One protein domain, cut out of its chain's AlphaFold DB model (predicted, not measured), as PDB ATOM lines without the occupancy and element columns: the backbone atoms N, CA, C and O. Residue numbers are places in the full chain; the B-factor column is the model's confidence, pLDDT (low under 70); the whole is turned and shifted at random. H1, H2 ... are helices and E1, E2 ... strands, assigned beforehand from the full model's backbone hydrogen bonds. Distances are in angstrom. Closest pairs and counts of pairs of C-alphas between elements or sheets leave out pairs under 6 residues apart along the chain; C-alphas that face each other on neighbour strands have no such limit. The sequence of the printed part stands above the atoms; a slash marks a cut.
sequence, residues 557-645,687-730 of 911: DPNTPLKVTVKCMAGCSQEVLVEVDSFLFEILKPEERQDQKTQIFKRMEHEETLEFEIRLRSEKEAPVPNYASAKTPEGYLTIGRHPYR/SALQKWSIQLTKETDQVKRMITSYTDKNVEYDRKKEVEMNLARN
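AT A GLANCE: This is residues 557 to 645 and 687 to 730 of the 911 residues of an uncharacterized protein of Caenorhabditis brenneri (UniProt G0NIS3). Two strongly twisted sheets, one of four strands and one of three, stand partly face to face as a sandwich that is splayed, with best planes 34 degrees apart, and from one end a single long helix, H1, reaches away like an arm. The far part of that arm, residues 718 to 730, stands free, while the chain before it passes back and forth between the two sheets. The 133 printed residues hold seven named strands and one named helix in the order E1 E2 E3 E4 E5 E6 E7 H1, a mixed class. The sheets run E4 E2 E6 E7 and E1 E5 E3, each antiparallel throughout. The whole is loose, with a radius of gyration of the C-alphas of 17.4 A and spans of 56 by 41 by 25 A, the arm included.

HOW THE PARTS SIT: Look first at the larger sheet, where E4, residues 599 to 604, and E7, residues 689 to 696, are the edge strands, and E2, residues 574 to 581, and E6, residues 636 to 641, are the inner ones. E2 is antiparallel to E4 at 163 degrees; find N 576 and O 602 at 2.8 A. On the other side of E2, E6 is antiparallel to it at 161 degrees, with N 579 and O 638 at 2.8 A. E6 and E7 are antiparallel at 160 degrees, with N 692 and O 637 at 2.8 A. Now turn to the smaller sheet, where E5, residues 609 to 616, is the inner strand between E1, residues 562 to 568, and E3, residues 585 to 588. E1 and E5 are antiparallel at 153 degrees, with N 564 and O 612 at 2.8 A; E5 and E3 are antiparallel at 133 degrees, with N 588 and O 613 at 2.8 A. The parts of the sheets that face each other are 8.7 A centre to centre, their strands at 8 degrees to each other. Between the sheets, the closest C-alphas of E1 and E4 are those of Cys 568 and Met 604, 6.4 A apart. E2 and E5 are only just apart, at 8.3 A. H1, residues 701 to 727, is on neither sheet and is only just apart from E5, at 8.4 A. In H1 each O i to N i+4 pair is within hydrogen-bond range.

IN THESE COORDINATES: Find C-alpha 562 at (208.185, 178.555, 152.250), where E1 begins; it runs 19.5 A to residue 568. E2, residues 574 to 581, spans 21.4 A, and E3 follows at residues 585 to 588. E4 takes residues 599 to 604, and E5, residues 609 to 616, is 23.1 A long. E6 takes residues 636 to 641; E7 begins at C-alpha 689, at (196.203, 184.939, 136.165), and covers 22.4 A to residue 696. H1 starts at residue 701 and runs 38.3 A to C-alpha 727 at (175.330, 209.171, 159.958).

THE WHOLE: The two C-alphas farthest apart are those of Glu 607 and Asn 730, 58.4 A. Without residues 718 to 730, the body of 120 residues spans 47 by 31 by 25 A. Residues 646 to 686 are not printed, and C-alphas 645 and 687 are 10.8 A apart across that cut, in the link E6 to E7. The link E5 to E6, residues 617 to 635, is long. The mean pLDDT of the printed part is 84.5; look for values under 70 at residues 591 to 596, 622 to 630, 643 to 645, 687 to 688 and 725 to 730.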
ATOM      1  N   ASP A 557     204.449 176.388 156.788       96.31
ATOM      2  CA  ASP A 557     204.632 176.206 158.229       96.31
ATOM      3  C   ASP A 557     204.841 177.580 158.884       96.31
ATOM      4  O   ASP A 557     205.754 178.305 158.488       96.31
ATOM      5  N   PRO A 558     204.045 177.954 159.902       94.25
ATOM      6  CA  PRO A 558     204.228 179.186 160.671       94.25
ATOM      7  C   PRO A 558     205.668 179.471 161.116       94.25
ATOM      8  O   PRO A 558     206.060 180.630 161.219       94.25
ATOM      9  N   ASN A 559     206.455 178.423 161.371       94.19
ATOM     10  CA  ASN A 559     207.805 178.531 161.915       94.19
ATOM     11  C   ASN A 559     208.898 178.531 160.838       94.19
ATOM     12  O   ASN A 559     210.073 178.695 161.166       94.19
ATOM     13  N   THR A 560     208.565 178.280 159.571       96.19
ATOM     14  CA  THR A 560     209.569 178.106 158.514       96.19
ATOM     15  C   THR A 560     209.087 178.745 157.212       96.19
ATOM     16  O   THR A 560     208.056 178.329 156.685       96.19
ATOM     17  N   PRO A 561     209.814 179.737 156.664       96.94
ATOM     18  CA  PRO A 561     209.467 180.333 155.379       96.94
ATOM     19  C   PRO A 561     209.374 179.278 154.271       96.94
ATOM     20  O   PRO A 561     210.225 178.393 154.161       96.94
ATOM     21  N   LEU A 562     208.350 179.391 153.429       97.56
ATOM     22  CA  LEU A 562     208.185 178.555 152.250       97.56
ATOM     23  C   LEU A 562     208.964 179.159 151.083       97.56
ATOM     24  O   LEU A 562     208.640 180.252 150.621       97.56
ATOM     25  N   LYS A 563     209.944 178.418 150.564       97.94
ATOM     26  CA  LYS A 563     210.609 178.747 149.298       97.94
ATOM     27  C   LYS A 563     209.686 178.428 148.128       97.94
ATOM     28  O   LYS A 563     209.226 177.294 147.994       97.94
ATOM     29  N   VAL A 564     209.439 179.425 147.287       97.75
ATOM     30  CA  VAL A 564     208.652 179.310 146.061       97.75
ATOM     31  C   VAL A 564     209.538 179.677 144.879       97.75
ATOM     32  O   VAL A 564     210.156 180.741 144.846       97.75
ATOM     33  N   THR A 565     209.574 178.792 143.891       97.62
ATOM     34  CA  THR A 565     210.268 178.990 142.621       97.62
ATOM     35  C   THR A 565     209.237 179.121 141.512       97.62
ATOM     36  O   THR A 565     208.380 178.256 141.331       97.62
ATOM     37  N   VAL A 566     209.337 180.196 140.742       97.12
ATOM     38  CA  VAL A 566     208.524 180.457 139.555       97.12
ATOM     39  C   VAL A 566     209.447 180.373 138.354       97.12
ATOM     40  O   VAL A 566     210.442 181.085 138.307       97.12
ATOM     41  N   LYS A 567     209.146 179.516 137.383       97.69
ATOM     42  CA  LYS A 567     209.919 179.367 136.146       97.69
ATOM     43  C   LYS A 567     209.106 179.859 134.957       97.69
ATOM     44  O   LYS A 567     207.970 179.424 134.750       97.69
ATOM     45  N   CYS A 568     209.679 180.751 134.155       96.31
ATOM     46  CA  CYS A 568     209.049 181.222 132.925       96.31
ATOM     47  C   CYS A 568     209.222 180.172 131.819       96.31
ATOM     48  O   CYS A 568     210.326 179.907 131.355       96.31
ATOM     49  N   MET A 569     208.125 179.573 131.362       96.00
ATOM     50  CA  MET A 569     208.128 178.536 130.320       96.00
ATOM     51  C   MET A 569     207.674 179.067 128.955       96.00
ATOM     52  O   MET A 569     207.495 178.295 128.010       96.00
ATOM     53  N   ALA A 570     207.454 180.376 128.840       91.19
ATOM     54  CA  ALA A 570     207.120 181.024 127.581       91.19
ATOM     55  C   ALA A 570     208.371 181.200 126.717       91.19
ATOM     56  O   ALA A 570     209.426 181.541 127.239       91.19
ATOM     57  N   GLY A 571     208.255 181.021 125.398       90.00
ATOM     58  CA  GLY A 571     209.379 181.164 124.456       90.00
ATOM     59  C   GLY A 571     209.877 182.605 124.250       90.00
ATOM     60  O   GLY A 571     210.681 182.856 123.358       90.00
ATOM     61  N   CYS A 572     209.387 183.562 125.039       88.69
ATOM     62  CA  CYS A 572     209.731 184.978 124.985       88.69
ATOM     63  C   CYS A 572     209.832 185.553 126.405       88.69
ATOM     64  O   CYS A 572     209.206 185.030 127.327       88.69
ATOM     65  N   SER A 573     210.534 186.679 126.579       91.06
ATOM     66  CA  SER A 573     210.580 187.360 127.879       91.06
ATOM     67  C   SER A 573     209.186 187.825 128.318       91.06
ATOM     68  O   SER A 573     208.495 188.479 127.528       91.06
ATOM     69  N   GLN A 574     208.797 187.558 129.562       91.56
ATOM     70  CA  GLN A 574     207.527 187.983 130.153       91.56
ATOM     71  C   GLN A 574     207.765 188.890 131.356       91.56
ATOM     72  O   GLN A 574     208.718 188.711 132.101       91.56
ATOM     73  N   GLU A 575     206.890 189.870 131.555       92.88
ATOM     74  CA  GLU A 575     206.836 190.607 132.818       92.88
ATOM     75  C   GLU A 575     205.886 189.885 133.756       92.88
ATOM     76  O   GLU A 575     204.698 189.734 133.453       92.88
ATOM     77  N   VAL A 576     206.428 189.399 134.863       93.00
ATOM     78  CA  VAL A 576     205.736 188.580 135.847       93.00
ATOM     79  C   VAL A 576     205.506 189.428 137.094       93.00
ATOM     80  O   VAL A 576     206.438 190.027 137.629       93.00
ATOM     81  N   LEU A 577     204.249 189.488 137.531       94.12
ATOM     82  CA  LEU A 577     203.855 190.033 138.825       94.12
ATOM     83  C   LEU A 577     203.486 188.861 139.731       94.12
ATOM     84  O   LEU A 577     202.585 188.087 139.400       94.12
ATOM     85  N   VAL A 578     204.181 188.751 140.854       94.50
ATOM     86  CA  VAL A 578     203.874 187.835 141.950       94.50
ATOM     87  C   VAL A 578     203.254 188.658 143.070       94.50
ATOM     88  O   VAL A 578     203.843 189.645 143.499       94.50
ATOM     89  N   GLU A 579     202.087 188.255 143.553       93.81
ATOM     90  CA  GLU A 579     201.364 188.928 144.627       93.81
ATOM     91  C   GLU A 579     200.863 187.913 145.658       93.81
ATOM     92  O   GLU A 579     200.233 186.916 145.308       93.81
ATOM     93  N   VAL A 580     201.122 188.180 146.935       93.94
ATOM     94  CA  VAL A 580     200.553 187.451 148.074       93.94
ATOM     95  C   VAL A 580     199.414 188.291 148.651       93.94
ATOM     96  O   VAL A 580     199.638 189.215 149.431       93.94
ATOM     97  N   ASP A 581     198.184 187.966 148.259       92.06
ATOM     98  CA  ASP A 581     196.955 188.586 148.773       92.06
ATOM     99  C   ASP A 581     196.537 187.857 150.052       92.06
ATOM    100  O   ASP A 581     195.645 187.010 150.028       92.06
ATOM    101  N   SER A 582     197.271 188.109 151.141       91.19
ATOM    102  CA  SER A 582     197.119 187.446 152.439       91.19
ATOM    103  C   SER A 582     197.293 188.423 153.598       91.19
ATOM    104  O   SER A 582     198.169 189.293 153.573       91.19
ATOM    105  N   PHE A 583     196.494 188.229 154.651       89.06
ATOM    106  CA  PHE A 583     196.669 188.932 155.919       89.06
ATOM    107  C   PHE A 583     197.812 188.333 156.747       89.06
ATOM    108  O   PHE A 583     198.569 189.064 157.387       89.06
ATOM    109  N   LEU A 584     197.946 187.004 156.728       93.38
ATOM    110  CA  LEU A 584     198.906 186.278 157.558       93.38
ATOM    111  C   LEU A 584     200.311 186.249 156.958       93.38
ATOM    112  O   LEU A 584     201.285 186.173 157.706       93.38
ATOM    113  N   PHE A 585     200.429 186.295 155.632       94.62
ATOM    114  CA  PHE A 585     201.691 186.040 154.944       94.62
ATOM    115  C   PHE A 585     202.269 187.282 154.256       94.62
ATOM    116  O   PHE A 585     201.559 188.222 153.887       94.62
ATOM    117  N   GLU A 586     203.591 187.294 154.106       94.19
ATOM    118  CA  GLU A 586     204.343 188.289 153.340       94.19
ATOM    119  C   GLU A 586     205.482 187.631 152.558       94.19
ATOM    120  O   GLU A 586     205.921 186.524 152.883       94.19
ATOM    121  N   ILE A 587     205.973 188.330 151.538       95.06
ATOM    122  CA  ILE A 587     207.155 187.949 150.771       95.06
ATOM    123  C   ILE A 587     208.394 188.519 151.470       95.06
ATOM    124  O   ILE A 587     208.483 189.713 151.764       95.06
ATOM    125  N   LEU A 588     209.384 187.668 151.722       92.50
ATOM    126  CA  LEU A 588     210.677 188.074 152.255       92.50
ATOM    127  C   LEU A 588     211.512 188.786 151.192       92.50
ATOM    128  O   LEU A 588     211.765 188.230 150.127       92.50
ATOM    129  N   LYS A 589     212.002 189.988 151.533       82.38
ATOM    130  CA  LYS A 589     212.922 190.798 150.712       82.38
ATOM    131  C   LYS A 589     212.442 190.955 149.253       82.38
ATOM    132  O   LYS A 589     213.154 190.530 148.344       82.38
ATOM    133  N   PRO A 590     211.269 191.567 149.000       81.50
ATOM    134  CA  PRO A 590     210.877 191.894 147.630       81.50
ATOM    135  C   PRO A 590     211.952 192.807 147.027       81.50
ATOM    136  O   PRO A 590     212.255 193.856 147.593       81.50
ATOM    137  N   GLU A 591     212.573 192.395 145.921       69.75
ATOM    138  CA  GLU A 591     213.836 192.988 145.448       69.75
ATOM    139  C   GLU A 591     213.758 194.474 145.038       69.75
ATOM    140  O   GLU A 591     214.803 195.063 144.785       69.75
ATOM    141  N   GLU A 592     212.590 195.135 145.006       56.81
ATOM    142  CA  GLU A 592     212.501 196.460 144.366       56.81
ATOM    143  C   GLU A 592     211.674 197.570 145.042       56.81
ATOM    144  O   GLU A 592     211.756 198.706 144.570       56.81
ATOM    145  N   ARG A 593     210.924 197.368 146.140       55.91
ATOM    146  CA  ARG A 593     210.159 198.477 146.772       55.91
ATOM    147  C   ARG A 593     210.029 198.320 148.293       55.91
ATOM    148  O   ARG A 593     209.478 197.330 148.761       55.91
ATOM    149  N   GLN A 594     210.487 199.321 149.062       51.41
ATOM    150  CA  GLN A 594     210.456 199.321 150.541       51.41
ATOM    151  C   GLN A 594     209.036 199.210 151.135       51.41
ATOM    152  O   GLN A 594     208.890 198.751 152.267       51.41
ATOM    153  N   ASP A 595     207.998 199.528 150.355       58.38
ATOM    154  CA  ASP A 595     206.646 199.731 150.888       58.38
ATOM    155  C   ASP A 595     205.648 198.610 150.537       58.38
ATOM    156  O   ASP A 595     204.512 198.625 151.007       58.38
ATOM    157  N   GLN A 596     206.040 197.616 149.727       67.69
ATOM    158  CA  GLN A 596     205.144 196.544 149.259       67.69
ATOM    159  C   GLN A 596     205.717 195.150 149.551       67.69
ATOM    160  O   GLN A 596     206.127 194.424 148.651       67.69
ATOM    161  N   LYS A 597     205.690 194.740 150.828       81.31
ATOM    162  CA  LYS A 597     206.126 193.401 151.289       81.31
ATOM    163  C   LYS A 597     205.344 192.218 150.689       81.31
ATOM    164  O   LYS A 597     205.665 191.072 150.969       81.31
ATOM    165  N   THR A 598     204.303 192.457 149.898       88.12
ATOM    166  CA  THR A 598     203.427 191.418 149.333       88.12
ATOM    167  C   THR A 598     203.612 191.195 147.840       88.12
ATOM    168  O   THR A 598     202.946 190.317 147.296       88.12
ATOM    169  N   GLN A 599     204.471 191.959 147.159       91.81
ATOM    170  CA  GLN A 599     204.560 191.925 145.700       91.81
ATOM    171  C   GLN A 599     206.009 191.842 145.204       91.81
ATOM    172  O   GLN A 599     206.899 192.502 145.734       91.81
ATOM    173  N   ILE A 600     206.234 191.052 144.152       92.31
ATOM    174  CA  ILE A 600     207.467 191.054 143.355       92.31
ATOM    175  C   ILE A 600     207.088 191.327 141.908       92.31
ATOM    176  O   ILE A 600     206.248 190.638 141.327       92.31
ATOM    177  N   PHE A 601     207.758 192.300 141.306       92.31
ATOM    178  CA  PHE A 601     207.719 192.531 139.874       92.31
ATOM    179  C   PHE A 601     209.063 192.118 139.281       92.31
ATOM    180  O   PHE A 601     210.102 192.573 139.745       92.31
ATOM    181  N   LYS A 602     209.057 191.245 138.270       93.44
ATOM    182  CA  LYS A 602     210.287 190.852 137.575       93.44
ATOM    183  C   LYS A 602     210.029 190.574 136.103       93.44
ATOM    184  O   LYS A 602     209.080 189.881 135.733       93.44
ATOM    185  N   ARG A 603     210.910 191.077 135.240       94.25
ATOM    186  CA  ARG A 603     210.977 190.644 133.843       94.25
ATOM    187  C   ARG A 603     211.801 189.363 133.769       94.25
ATOM    188  O   ARG A 603     212.963 189.387 134.141       94.25
ATOM    189  N   MET A 604     211.196 188.289 133.276       95.69
ATOM    190  CA  MET A 604     211.791 186.958 133.201       95.69
ATOM    191  C   MET A 604     211.983 186.516 131.747       95.69
ATOM    192  O   MET A 604     211.039 186.575 130.952       95.69
ATOM    193  N   GLU A 605     213.182 186.079 131.375       95.88
ATOM    194  CA  GLU A 605     213.483 185.439 130.088       95.88
ATOM    195  C   GLU A 605     212.967 183.982 130.033       95.88
ATOM    196  O   GLU A 605     212.432 183.453 131.007       95.88
ATOM    197  N   HIS A 606     213.052 183.340 128.860       95.31
ATOM    198  CA  HIS A 606     212.668 181.931 128.710       95.31
ATOM    199  C   HIS A 606     213.545 181.052 129.612       95.31
ATOM    200  O   HIS A 606     214.759 181.206 129.620       95.31
ATOM    201  N   GLU A 607     212.920 180.146 130.360       95.94
ATOM    202  CA  GLU A 607     213.535 179.264 131.361       95.94
ATOM    203  C   GLU A 607     214.145 179.955 132.585       95.94
ATOM    204  O   GLU A 607     214.627 179.257 133.479       95.94
ATOM    205  N   GLU A 608     214.061 181.286 132.687       97.44
ATOM    206  CA  GLU A 608     214.500 182.004 133.879       97.44
ATOM    207  C   GLU A 608     213.645 181.605 135.091       97.44
ATOM    208  O   GLU A 608     212.426 181.415 134.989       97.44
ATOM    209  N   THR A 609     214.299 181.485 136.245       97.12
ATOM    210  CA  THR A 609     213.685 181.163 137.533       97.12
ATOM    211  C   THR A 609     213.729 182.367 138.471       97.12
ATOM    212  O   THR A 609     214.768 182.998 138.663       97.12
ATOM    213  N   LEU A 610     212.588 182.678 139.073       96.12
ATOM    214  CA  LEU A 610     212.435 183.627 140.166       96.12
ATOM    215  C   LEU A 610     212.218 182.826 141.449       96.12
ATOM    216  O   LEU A 610     211.245 182.083 141.553       96.12
ATOM    217  N   GLU A 611     213.119 182.983 142.413       96.75
ATOM    218  CA  GLU A 611     213.018 182.368 143.735       96.75
ATOM    219  C   GLU A 611     212.690 183.436 144.773       96.75
ATOM    220  O   GLU A 611     213.294 184.508 144.783       96.75
ATOM    221  N   PHE A 612     211.731 183.149 145.647       96.12
ATOM    222  CA  PHE A 612     211.392 183.998 146.783       96.12
ATOM    223  C   PHE A 612     210.873 183.155 147.942       96.12
ATOM    224  O   PHE A 612     210.503 181.992 147.780       96.12
ATOM    225  N   GLU A 613     210.844 183.743 149.132       97.25
ATOM    226  CA  GLU A 613     210.332 183.088 150.330       97.25
ATOM    227  C   GLU A 613     209.052 183.777 150.800       97.25
ATOM    228  O   GLU A 613     208.998 185.002 150.895       97.25
ATOM    229  N   ILE A 614     208.021 182.995 151.110       96.62
ATOM    230  CA  ILE A 614     206.802 183.472 151.767       96.62
ATOM    231  C   ILE A 614     206.879 183.065 153.236       96.62
ATOM    232  O   ILE A 614     207.106 181.894 153.542       96.62
ATOM    233  N   ARG A 615     206.674 184.003 154.160       96.25
ATOM    234  CA  ARG A 615     206.675 183.718 155.603       96.25
ATOM    235  C   ARG A 615     205.426 184.235 156.293       96.25
ATOM    236  O   ARG A 615     204.746 185.121 155.777       96.25
ATOM    237  N   LEU A 616     205.179 183.716 157.493       95.50
ATOM    238  CA  LEU A 616     204.214 184.292 158.419       95.50
ATOM    239  C   LEU A 616     204.696 185.678 158.881       95.50
ATOM    240  O   LEU A 616     205.864 185.848 159.244       95.50
ATOM    241  N   ARG A 617     203.803 186.668 158.868       92.81
ATOM    242  CA  ARG A 617     204.073 188.007 159.399       92.81
ATOM    243  C   ARG A 617     204.287 187.963 160.910       92.81
ATOM    244  O   ARG A 617     203.768 187.096 161.615       92.81
ATOM    245  N   SER A 618     205.038 188.936 161.420       91.06
ATOM    246  CA  SER A 618     205.105 189.161 162.862       91.06
ATOM    247  C   SER A 618     203.784 189.770 163.352       91.06
ATOM    248  O   SER A 618     203.151 190.545 162.636       91.06
ATOM    249  N   GLU A 619     203.371 189.459 164.585       85.69
ATOM    250  CA  GLU A 619     202.127 190.002 165.165       85.69
ATOM    251  C   GLU A 619     202.113 191.543 165.175       85.69
ATOM    252  O   GLU A 619     201.059 192.161 165.047       85.69
ATOM    253  N   LYS A 620     203.297 192.169 165.268       83.81
ATOM    254  CA  LYS A 620     203.477 193.630 165.255       83.81
ATOM    255  C   LYS A 620     203.337 194.250 163.860       83.81
ATOM    256  O   LYS A 620     203.045 195.436 163.755       83.81
ATOM    257  N   GLU A 621     203.564 193.471 162.804       78.44
ATOM    258  CA  GLU A 621     203.531 193.910 161.398       78.44
ATOM    259  C   GLU A 621     202.243 193.492 160.674       78.44
ATOM    260  O   GLU A 621     202.092 193.744 159.472       78.44
ATOM    261  N   ALA A 622     201.312 192.849 161.384       67.81
ATOM    262  CA  ALA A 622     200.004 192.509 160.854       67.81
ATOM    263  C   ALA A 622     199.291 193.806 160.416       67.81
ATOM    264  O   ALA A 622     199.083 194.707 161.238       67.81
ATOM    265  N   PRO A 623     198.961 193.953 159.122       65.06
ATOM    266  CA  PRO A 623     198.478 195.216 158.587       65.06
ATOM    267  C   PRO A 623     197.144 195.611 159.231       65.06
ATOM    268  O   PRO A 623     196.364 194.773 159.675       65.06
ATOM    269  N   VAL A 624     196.850 196.909 159.270       59.00
ATOM    270  CA  VAL A 624     195.500 197.393 159.602       59.00
ATOM    271  C   VAL A 624     194.529 196.882 158.511       59.00
ATOM    272  O   VAL A 624     194.955 196.823 157.353       59.00
ATOM    273  N   PRO A 625     193.265 196.505 158.814       53.31
ATOM    274  CA  PRO A 625     192.361 195.769 157.914       53.31
ATOM    275  C   PRO A 625     191.813 196.573 156.725       53.31
ATOM    276  O   PRO A 625     190.673 196.415 156.314       53.31
ATOM    277  N   ASN A 626     192.630 197.407 156.091       53.12
ATOM    278  CA  ASN A 626     192.268 198.029 154.822       53.12
ATOM    279  C   ASN A 626     192.351 197.049 153.629       53.12
ATOM    280  O   ASN A 626     192.227 197.461 152.478       53.12
ATOM    281  N   TYR A 627     192.557 195.753 153.892       56.47
ATOM    282  CA  TYR A 627     192.531 194.677 152.905       56.47
ATOM    283  C   TYR A 627     191.114 194.114 152.784       56.47
ATOM    284  O   TYR A 627     190.804 193.046 153.302       56.47
ATOM    285  N   ALA A 628     190.254 194.818 152.051       55.34
ATOM    286  CA  ALA A 628     188.955 194.286 151.633       55.34
ATOM    287  C   ALA A 628     189.073 193.129 150.604       55.34
ATOM    288  O   ALA A 628     188.057 192.584 150.175       55.34
ATOM    289  N   SER A 629     190.289 192.776 150.157       57.53
ATOM    290  CA  SER A 629     190.543 191.775 149.110       57.53
ATOM    291  C   SER A 629     190.651 190.339 149.629       57.53
ATOM    292  O   SER A 629     190.131 189.420 148.986       57.53
ATOM    293  N   ALA A 630     191.278 190.136 150.790       62.41
ATOM    294  CA  ALA A 630     191.549 188.806 151.317       62.41
ATOM    295  C   ALA A 630     190.270 188.194 151.916       62.41
ATOM    296  O   ALA A 630     189.853 188.524 153.022       62.41
ATOM    297  N   LYS A 631     189.631 187.284 151.168       75.19
ATOM    298  CA  LYS A 631     188.429 186.554 151.623       75.19
ATOM    299  C   LYS A 631     188.704 185.592 152.780       75.19
ATOM    300  O   LYS A 631     187.780 185.241 153.506       75.19
ATOM    301  N   THR A 632     189.943 185.128 152.903       83.69
ATOM    302  CA  THR A 632     190.411 184.247 153.973       83.69
ATOM    303  C   THR A 632     191.705 184.820 154.549       83.69
ATOM    304  O   THR A 632     192.441 185.493 153.819       83.69
ATOM    305  N   PRO A 633     192.008 184.578 155.836       82.75
ATOM    306  CA  PRO A 633     193.227 185.094 156.452       82.75
ATOM    307  C   PRO A 633     194.498 184.560 155.767       82.75
ATOM    308  O   PRO A 633     195.487 185.287 155.657       82.75
ATOM    309  N   GLU A 634     194.466 183.331 155.241       89.44
ATOM    310  CA  GLU A 634     195.569 182.714 154.495       89.44
ATOM    311  C   GLU A 634     195.741 183.306 153.099       89.44
ATOM    312  O   GLU A 634     196.875 183.478 152.652       89.44
ATOM    313  N   GLY A 635     194.649 183.673 152.427       92.19
ATOM    314  CA  GLY A 635     194.711 184.352 151.143       92.19
ATOM    315  C   GLY A 635     195.190 183.496 149.963       92.19
ATOM    316  O   GLY A 635     195.079 182.266 149.949       92.19
ATOM    317  N   TYR A 636     195.710 184.165 148.931       94.81
ATOM    318  CA  TYR A 636     196.164 183.530 147.689       94.81
ATOM    319  C   TYR A 636     197.530 184.049 147.241       94.81
ATOM    320  O   TYR A 636     197.809 185.245 147.312       94.81
ATOM    321  N   LEU A 637     198.341 183.156 146.674       95.25
ATOM    322  CA  LEU A 637     199.453 183.530 145.809       95.25
ATOM    323  C   LEU A 637     198.902 183.708 144.393       95.25
ATOM    324  O   LEU A 637     198.386 182.763 143.795       95.25
ATOM    325  N   THR A 638     199.000 184.913 143.851       94.31
ATOM    326  CA  THR A 638     198.609 185.234 142.480       94.31
ATOM    327  C   THR A 638     199.861 185.493 141.662       94.31
ATOM    328  O   THR A 638     200.695 186.312 142.035       94.31
ATOM    329  N   ILE A 639     199.987 184.808 140.527       95.00
ATOM    330  CA  ILE A 639     201.031 185.096 139.547       95.00
ATOM    331  C   ILE A 639     200.355 185.390 138.225       95.00
ATOM    332  O   ILE A 639     199.650 184.557 137.647       95.00
ATOM    333  N   GLY A 640     200.558 186.610 137.760       93.56
ATOM    334  CA  GLY A 640     200.016 187.082 136.505       93.56
ATOM    335  C   GLY A 640     201.114 187.601 135.610       93.56
ATOM    336  O   GLY A 640     202.180 188.030 136.059       93.56
ATOM    337  N   ARG A 641     200.810 187.647 134.315       88.88
ATOM    338  CA  ARG A 641     201.491 188.604 133.455       88.88
ATOM    339  C   ARG A 641     201.182 189.974 134.033       88.88
ATOM    340  O   ARG A 641     200.001 190.331 134.095       88.88
ATOM    341  N   HIS A 642     202.204 190.719 134.451       82.38
ATOM    342  CA  HIS A 642     201.989 192.112 134.801       82.38
ATOM    343  C   HIS A 642     201.295 192.729 133.589       82.38
ATOM    344  O   HIS A 642     201.792 192.558 132.464       82.38
ATOM    345  N   PRO A 643     200.112 193.338 133.752       64.38
ATOM    346  CA  PRO A 643     199.498 194.023 132.648       64.38
ATOM    347  C   PRO A 643     200.457 195.156 132.300       64.38
ATOM    348  O   PRO A 643     200.392 196.252 132.850       64.38
ATOM    349  N   TYR A 644     201.338 194.922 131.323       47.38
ATOM    350  CA  TYR A 644     201.643 195.963 130.368       47.38
ATOM    351  C   TYR A 644     200.288 196.549 130.052       47.38
ATOM    352  O   TYR A 644     199.432 195.817 129.547       47.38
ATOM    353  N   ARG A 645     200.078 197.812 130.453       41.62
ATOM    354  CA  ARG A 645     198.982 198.645 129.975       41.62
ATOM    355  C   ARG A 645     198.745 198.198 128.554       41.62
ATOM    356  O   ARG A 645     199.601 198.462 127.703       41.62
ATOM    357  N   SER A 687     194.034 188.857 131.123       60.94
ATOM    358  CA  SER A 687     195.296 188.626 131.843       60.94
ATOM    359  C   SER A 687     195.267 187.205 132.395       60.94
ATOM    360  O   SER A 687     194.482 186.909 133.295       60.94
ATOM    361  N   ALA A 688     196.078 186.313 131.829       61.06
ATOM    362  CA  ALA A 688     196.245 184.964 132.345       61.06
ATOM    363  C   ALA A 688     196.820 185.051 133.766       61.06
ATOM    364  O   ALA A 688     198.013 185.272 133.963       61.06
ATOM    365  N   LEU A 689     195.922 184.959 134.741       81.88
ATOM    366  CA  LEU A 689     196.203 184.939 136.165       81.88
ATOM    367  C   LEU A 689     196.131 183.488 136.605       81.88
ATOM    368  O   LEU A 689     195.105 182.834 136.419       81.88
ATOM    369  N   GLN A 690     197.210 182.994 137.186       92.12
ATOM    370  CA  GLN A 690     197.185 181.739 137.914       92.12
ATOM    371  C   GLN A 690     197.145 182.072 139.408       92.12
ATOM    372  O   GLN A 690     197.842 182.976 139.870       92.12
ATOM    373  N   LYS A 691     196.264 181.392 140.145       93.62
ATOM    374  CA  LYS A 691     196.060 181.593 141.583       93.62
ATOM    375  C   LYS A 691     196.260 180.274 142.311       93.62
ATOM    376  O   LYS A 691     195.692 179.264 141.904       93.62
ATOM    377  N   TRP A 692     196.999 180.315 143.411       96.25
ATOM    378  CA  TRP A 692     197.209 179.196 144.322       96.25
ATOM    379  C   TRP A 692     196.699 179.583 145.703       96.25
ATOM    380  O   TRP A 692     197.089 180.615 146.246       96.25
ATOM    381  N   SER A 693     195.807 178.771 146.268       95.06
ATOM    382  CA  SER A 693     195.386 178.933 147.661       95.06
ATOM    383  C   SER A 693     196.569 178.666 148.581       95.06
ATOM    384  O   SER A 693     197.219 177.626 148.441       95.06
ATOM    385  N   ILE A 694     196.815 179.571 149.522       95.81
ATOM    386  CA  ILE A 694     197.807 179.357 150.571       95.81
ATOM    387  C   ILE A 694     197.130 178.574 151.696       95.81
ATOM    388  O   ILE A 694     196.023 178.910 152.110       95.81
ATOM    389  N   GLN A 695     197.770 177.509 152.163       95.75
ATOM    390  CA  GLN A 695     197.308 176.711 153.297       95.75
ATOM    391  C   GLN A 695     198.323 176.795 154.433       95.75
ATOM    392  O   GLN A 695     199.528 176.836 154.201       95.75
ATOM    393  N   LEU A 696     197.840 176.800 155.668       95.19
ATOM    394  CA  LEU A 696     198.674 176.575 156.844       95.19
ATOM    395  C   LEU A 696     198.863 175.071 157.037       95.19
ATOM    396  O   LEU A 696     197.887 174.324 157.020       95.19
ATOM    397  N   THR A 697     200.099 174.618 157.263       95.31
ATOM    398  CA  THR A 697     200.341 173.203 157.612       95.31
ATOM    399  C   THR A 697     199.804 172.863 159.001       95.31
ATOM    400  O   THR A 697     199.374 171.738 159.245       95.31
ATOM    401  N   LYS A 698     199.843 173.835 159.915       94.50
ATOM    402  CA  LYS A 698     199.355 173.741 161.290       94.50
ATOM    403  C   LYS A 698     198.955 175.122 161.789       94.50
ATOM    404  O   LYS A 698     199.571 176.126 161.435       94.50
ATOM    405  N   GLU A 699     197.950 175.162 162.646       94.25
ATOM    406  CA  GLU A 699     197.526 176.388 163.308       94.25
ATOM    407  C   GLU A 699     198.315 176.555 164.617       94.25
ATOM    408  O   GLU A 699     198.240 175.708 165.507       94.25
ATOM    409  N   THR A 700     199.110 177.622 164.736       94.38
ATOM    410  CA  THR A 700     199.836 177.958 165.975       94.38
ATOM    411  C   THR A 700     199.076 179.003 166.787       94.38
ATOM    412  O   THR A 700     198.240 179.729 166.252       94.38
ATOM    413  N   ASP A 701     199.398 179.148 168.074       93.75
ATOM    414  CA  ASP A 701     198.769 180.173 168.923       93.75
ATOM    415  C   ASP A 701     199.001 181.597 168.401       93.75
ATOM    416  O   ASP A 701     198.132 182.454 168.534       93.75
ATOM    417  N   GLN A 702     200.146 181.845 167.756       91.94
ATOM    418  CA  GLN A 702     200.412 183.102 167.052       91.94
ATOM    419  C   GLN A 702     199.413 183.330 165.912       91.94
ATOM    420  O   GLN A 702     198.841 184.412 165.799       91.94
ATOM    421  N   VAL A 703     199.177 182.313 165.077       92.88
ATOM    422  CA  VAL A 703     198.202 182.392 163.980       92.88
ATOM    423  C   VAL A 703     196.802 182.647 164.533       92.88
ATOM    424  O   VAL A 703     196.138 183.567 164.063       92.88
ATOM    425  N   LYS A 704     196.397 181.932 165.591       93.81
ATOM    426  CA  LYS A 704     195.114 182.159 166.277       93.81
ATOM    427  C   LYS A 704     194.977 183.599 166.757       93.81
ATOM    428  O   LYS A 704     193.987 184.247 166.438       93.81
ATOM    429  N   ARG A 705     195.989 184.140 167.448       92.81
ATOM    430  CA  ARG A 705     195.982 185.540 167.912       92.81
ATOM    431  C   ARG A 705     195.865 186.539 166.764       92.81
ATOM    432  O   ARG A 705     195.118 187.507 166.886       92.81
ATOM    433  N   MET A 706     196.557 186.310 165.646       90.25
ATOM    434  CA  MET A 706     196.455 187.183 164.471       90.25
ATOM    435  C   MET A 706     195.079 187.104 163.802       90.25
ATOM    436  O   MET A 706     194.538 188.144 163.435       90.25
ATOM    437  N   ILE A 707     194.490 185.908 163.688       90.00
ATOM    438  CA  ILE A 707     193.134 185.716 163.150       90.00
ATOM    439  C   ILE A 707     192.094 186.393 164.052       90.00
ATOM    440  O   ILE A 707     191.236 187.121 163.547       90.00
ATOM    441  N   THR A 708     192.186 186.224 165.375       90.00
ATOM    442  CA  THR A 708     191.300 186.903 166.335       90.00
ATOM    443  C   THR A 708     191.445 188.419 166.225       90.00
ATOM    444  O   THR A 708     190.451 189.106 166.016       90.00
ATOM    445  N   SER A 709     192.678 188.943 166.235       86.56
ATOM    446  CA  SER A 709     192.928 190.386 166.101       86.56
ATOM    447  C   SER A 709     192.387 190.961 164.789       86.56
ATOM    448  O   SER A 709     191.846 192.065 164.775       86.56
ATOM    449  N   TYR A 710     192.507 190.228 163.680       84.50
ATOM    450  CA  TYR A 710     191.927 190.630 162.399       84.50
ATOM    451  C   TYR A 710     190.400 190.661 162.447       84.50
ATOM    452  O   TYR A 710     189.793 191.633 162.003       84.50
ATOM    453  N   THR A 711     189.790 189.623 163.019       86.38
ATOM    454  CA  THR A 711     188.333 189.515 163.156       86.38
ATOM    455  C   THR A 711     187.784 190.661 164.003       86.38
ATOM    456  O   THR A 711     186.835 191.320 163.582       86.38
ATOM    457  N   ASP A 712     188.428 190.980 165.128       85.81
ATOM    458  CA  ASP A 712     188.034 192.088 166.006       85.81
ATOM    459  C   ASP A 712     188.118 193.440 165.290       85.81
ATOM    460  O   ASP A 712     187.175 194.233 165.330       85.81
ATOM    461  N   LYS A 713     189.219 193.691 164.569       82.19
ATOM    462  CA  LYS A 713     189.392 194.940 163.817       82.19
ATOM    463  C   LYS A 713     188.439 195.038 162.618       82.19
ATOM    464  O   LYS A 713     188.004 196.141 162.299       82.19
ATOM    465  N   ASN A 714     188.097 193.925 161.962       79.94
ATOM    466  CA  ASN A 714     187.073 193.904 160.912       79.94
ATOM    467  C   ASN A 714     185.690 194.229 161.480       79.94
ATOM    468  O   ASN A 714     184.988 195.054 160.908       79.94
ATOM    469  N   VAL A 715     185.321 193.659 162.631       85.62
ATOM    470  CA  VAL A 715     184.061 193.992 163.317       85.62
ATOM    471  C   VAL A 715     184.035 195.465 163.726       85.62
ATOM    472  O   VAL A 715     183.009 196.127 163.579       85.62
ATOM    473  N   GLU A 716     185.149 196.014 164.214       84.38
ATOM    474  CA  GLU A 716     185.256 197.445 164.518       84.38
ATOM    475  C   GLU A 716     185.116 198.310 163.257       84.38
ATOM    476  O   GLU A 716     184.413 199.322 163.278       84.38
ATOM    477  N   TYR A 717     185.750 197.908 162.152       81.56
ATOM    478  CA  TYR A 717     185.644 198.591 160.865       81.56
ATOM    479  C   TYR A 717     184.215 198.554 160.320       81.56
ATOM    480  O   TYR A 717     183.692 199.596 159.933       81.56
ATOM    481  N   ASP A 718     183.549 197.400 160.355       81.56
ATOM    482  CA  ASP A 718     182.158 197.253 159.928       81.56
ATOM    483  C   ASP A 718     181.215 198.076 160.809       81.56
ATOM    484  O   ASP A 718     180.346 198.763 160.278       81.56
ATOM    485  N   ARG A 719     181.434 198.122 162.132       85.38
ATOM    486  CA  ARG A 719     180.691 199.017 163.038       85.38
ATOM    487  C   ARG A 719     180.922 200.485 162.705       85.38
ATOM    488  O   ARG A 719     179.962 201.245 162.664       85.38
ATOM    489  N   LYS A 720     182.166 200.904 162.452       81.81
ATOM    490  CA  LYS A 720     182.476 202.283 162.033       81.81
ATOM    491  C   LYS A 720     181.804 202.613 160.711       81.81
ATOM    492  O   LYS A 720     181.194 203.668 160.606       81.81
ATOM    493  N   LYS A 721     181.849 201.702 159.742       78.19
ATOM    494  CA  LYS A 721     181.214 201.863 158.436       78.19
ATOM    495  C   LYS A 721     179.690 201.883 158.541       78.19
ATOM    496  O   LYS A 721     179.048 202.644 157.833       78.19
ATOM    497  N   GLU A 722     179.098 201.087 159.424       79.75
ATOM    498  CA  GLU A 722     177.665 201.113 159.719       79.75
ATOM    499  C   GLU A 722     177.266 202.423 160.407       79.75
ATOM    500  O   GLU A 722     176.285 203.046 160.012       79.75
ATOM    501  N   VAL A 723     178.052 202.891 161.379       77.00
ATOM    502  CA  VAL A 723     177.874 204.197 162.026       77.00
ATOM    503  C   VAL A 723     178.016 205.321 161.002       77.00
ATOM    504  O   VAL A 723     177.150 206.187 160.953       77.00
ATOM    505  N   GLU A 724     179.020 205.282 160.124       71.94
ATOM    506  CA  GLU A 724     179.194 206.228 159.018       71.94
ATOM    507  C   GLU A 724     178.041 206.163 158.023       71.94
ATOM    508  O   GLU A 724     177.527 207.212 157.660       71.94
ATOM    509  N   MET A 725     177.575 204.979 157.619       69.44
ATOM    510  CA  MET A 725     176.414 204.827 156.736       69.44
ATOM    511  C   MET A 725     175.121 205.308 157.402       69.44
ATOM    512  O   MET A 725     174.262 205.870 156.728       69.44
ATOM    513  N   ASN A 726     174.978 205.144 158.717       63.59
ATOM    514  CA  ASN A 726     173.828 205.630 159.476       63.59
ATOM    515  C   ASN A 726     173.897 207.146 159.738       63.59
ATOM    516  O   ASN A 726     172.862 207.804 159.714       63.59
ATOM    517  N   LEU A 727     175.092 207.720 159.910       58.59
ATOM    518  CA  LEU A 727     175.330 209.171 159.958       58.59
ATOM    519  C   LEU A 727     175.230 209.823 158.570       58.59
ATOM    520  O   LEU A 727     174.833 210.980 158.469       58.59
ATOM    521  N   ALA A 728     175.573 209.090 157.510       51.84
ATOM    522  CA  ALA A 728     175.501 209.513 156.112       51.84
ATOM    523  C   ALA A 728     174.161 209.172 155.447       51.84
ATOM    524  O   ALA A 728     173.952 209.533 154.288       51.84
ATOM    525  N   ARG A 729     173.216 208.535 156.162       49.06
ATOM    526  CA  ARG A 729     171.797 208.536 155.785       49.06
ATOM    527  C   ARG A 729     171.277 209.958 155.936       49.06
ATOM    528  O   ARG A 729     170.702 210.366 156.940       49.06
ATOM    529  N   ASN A 730     171.560 210.705 154.885       49.53
ATOM    530  CA  ASN A 730     171.148 212.048 154.586       49.53
ATOM    531  C   ASN A 730     169.678 212.270 154.982       49.53
ATOM    532  O   ASN A 730     168.769 211.798 154.307       49.53
TER     533      ASN A 730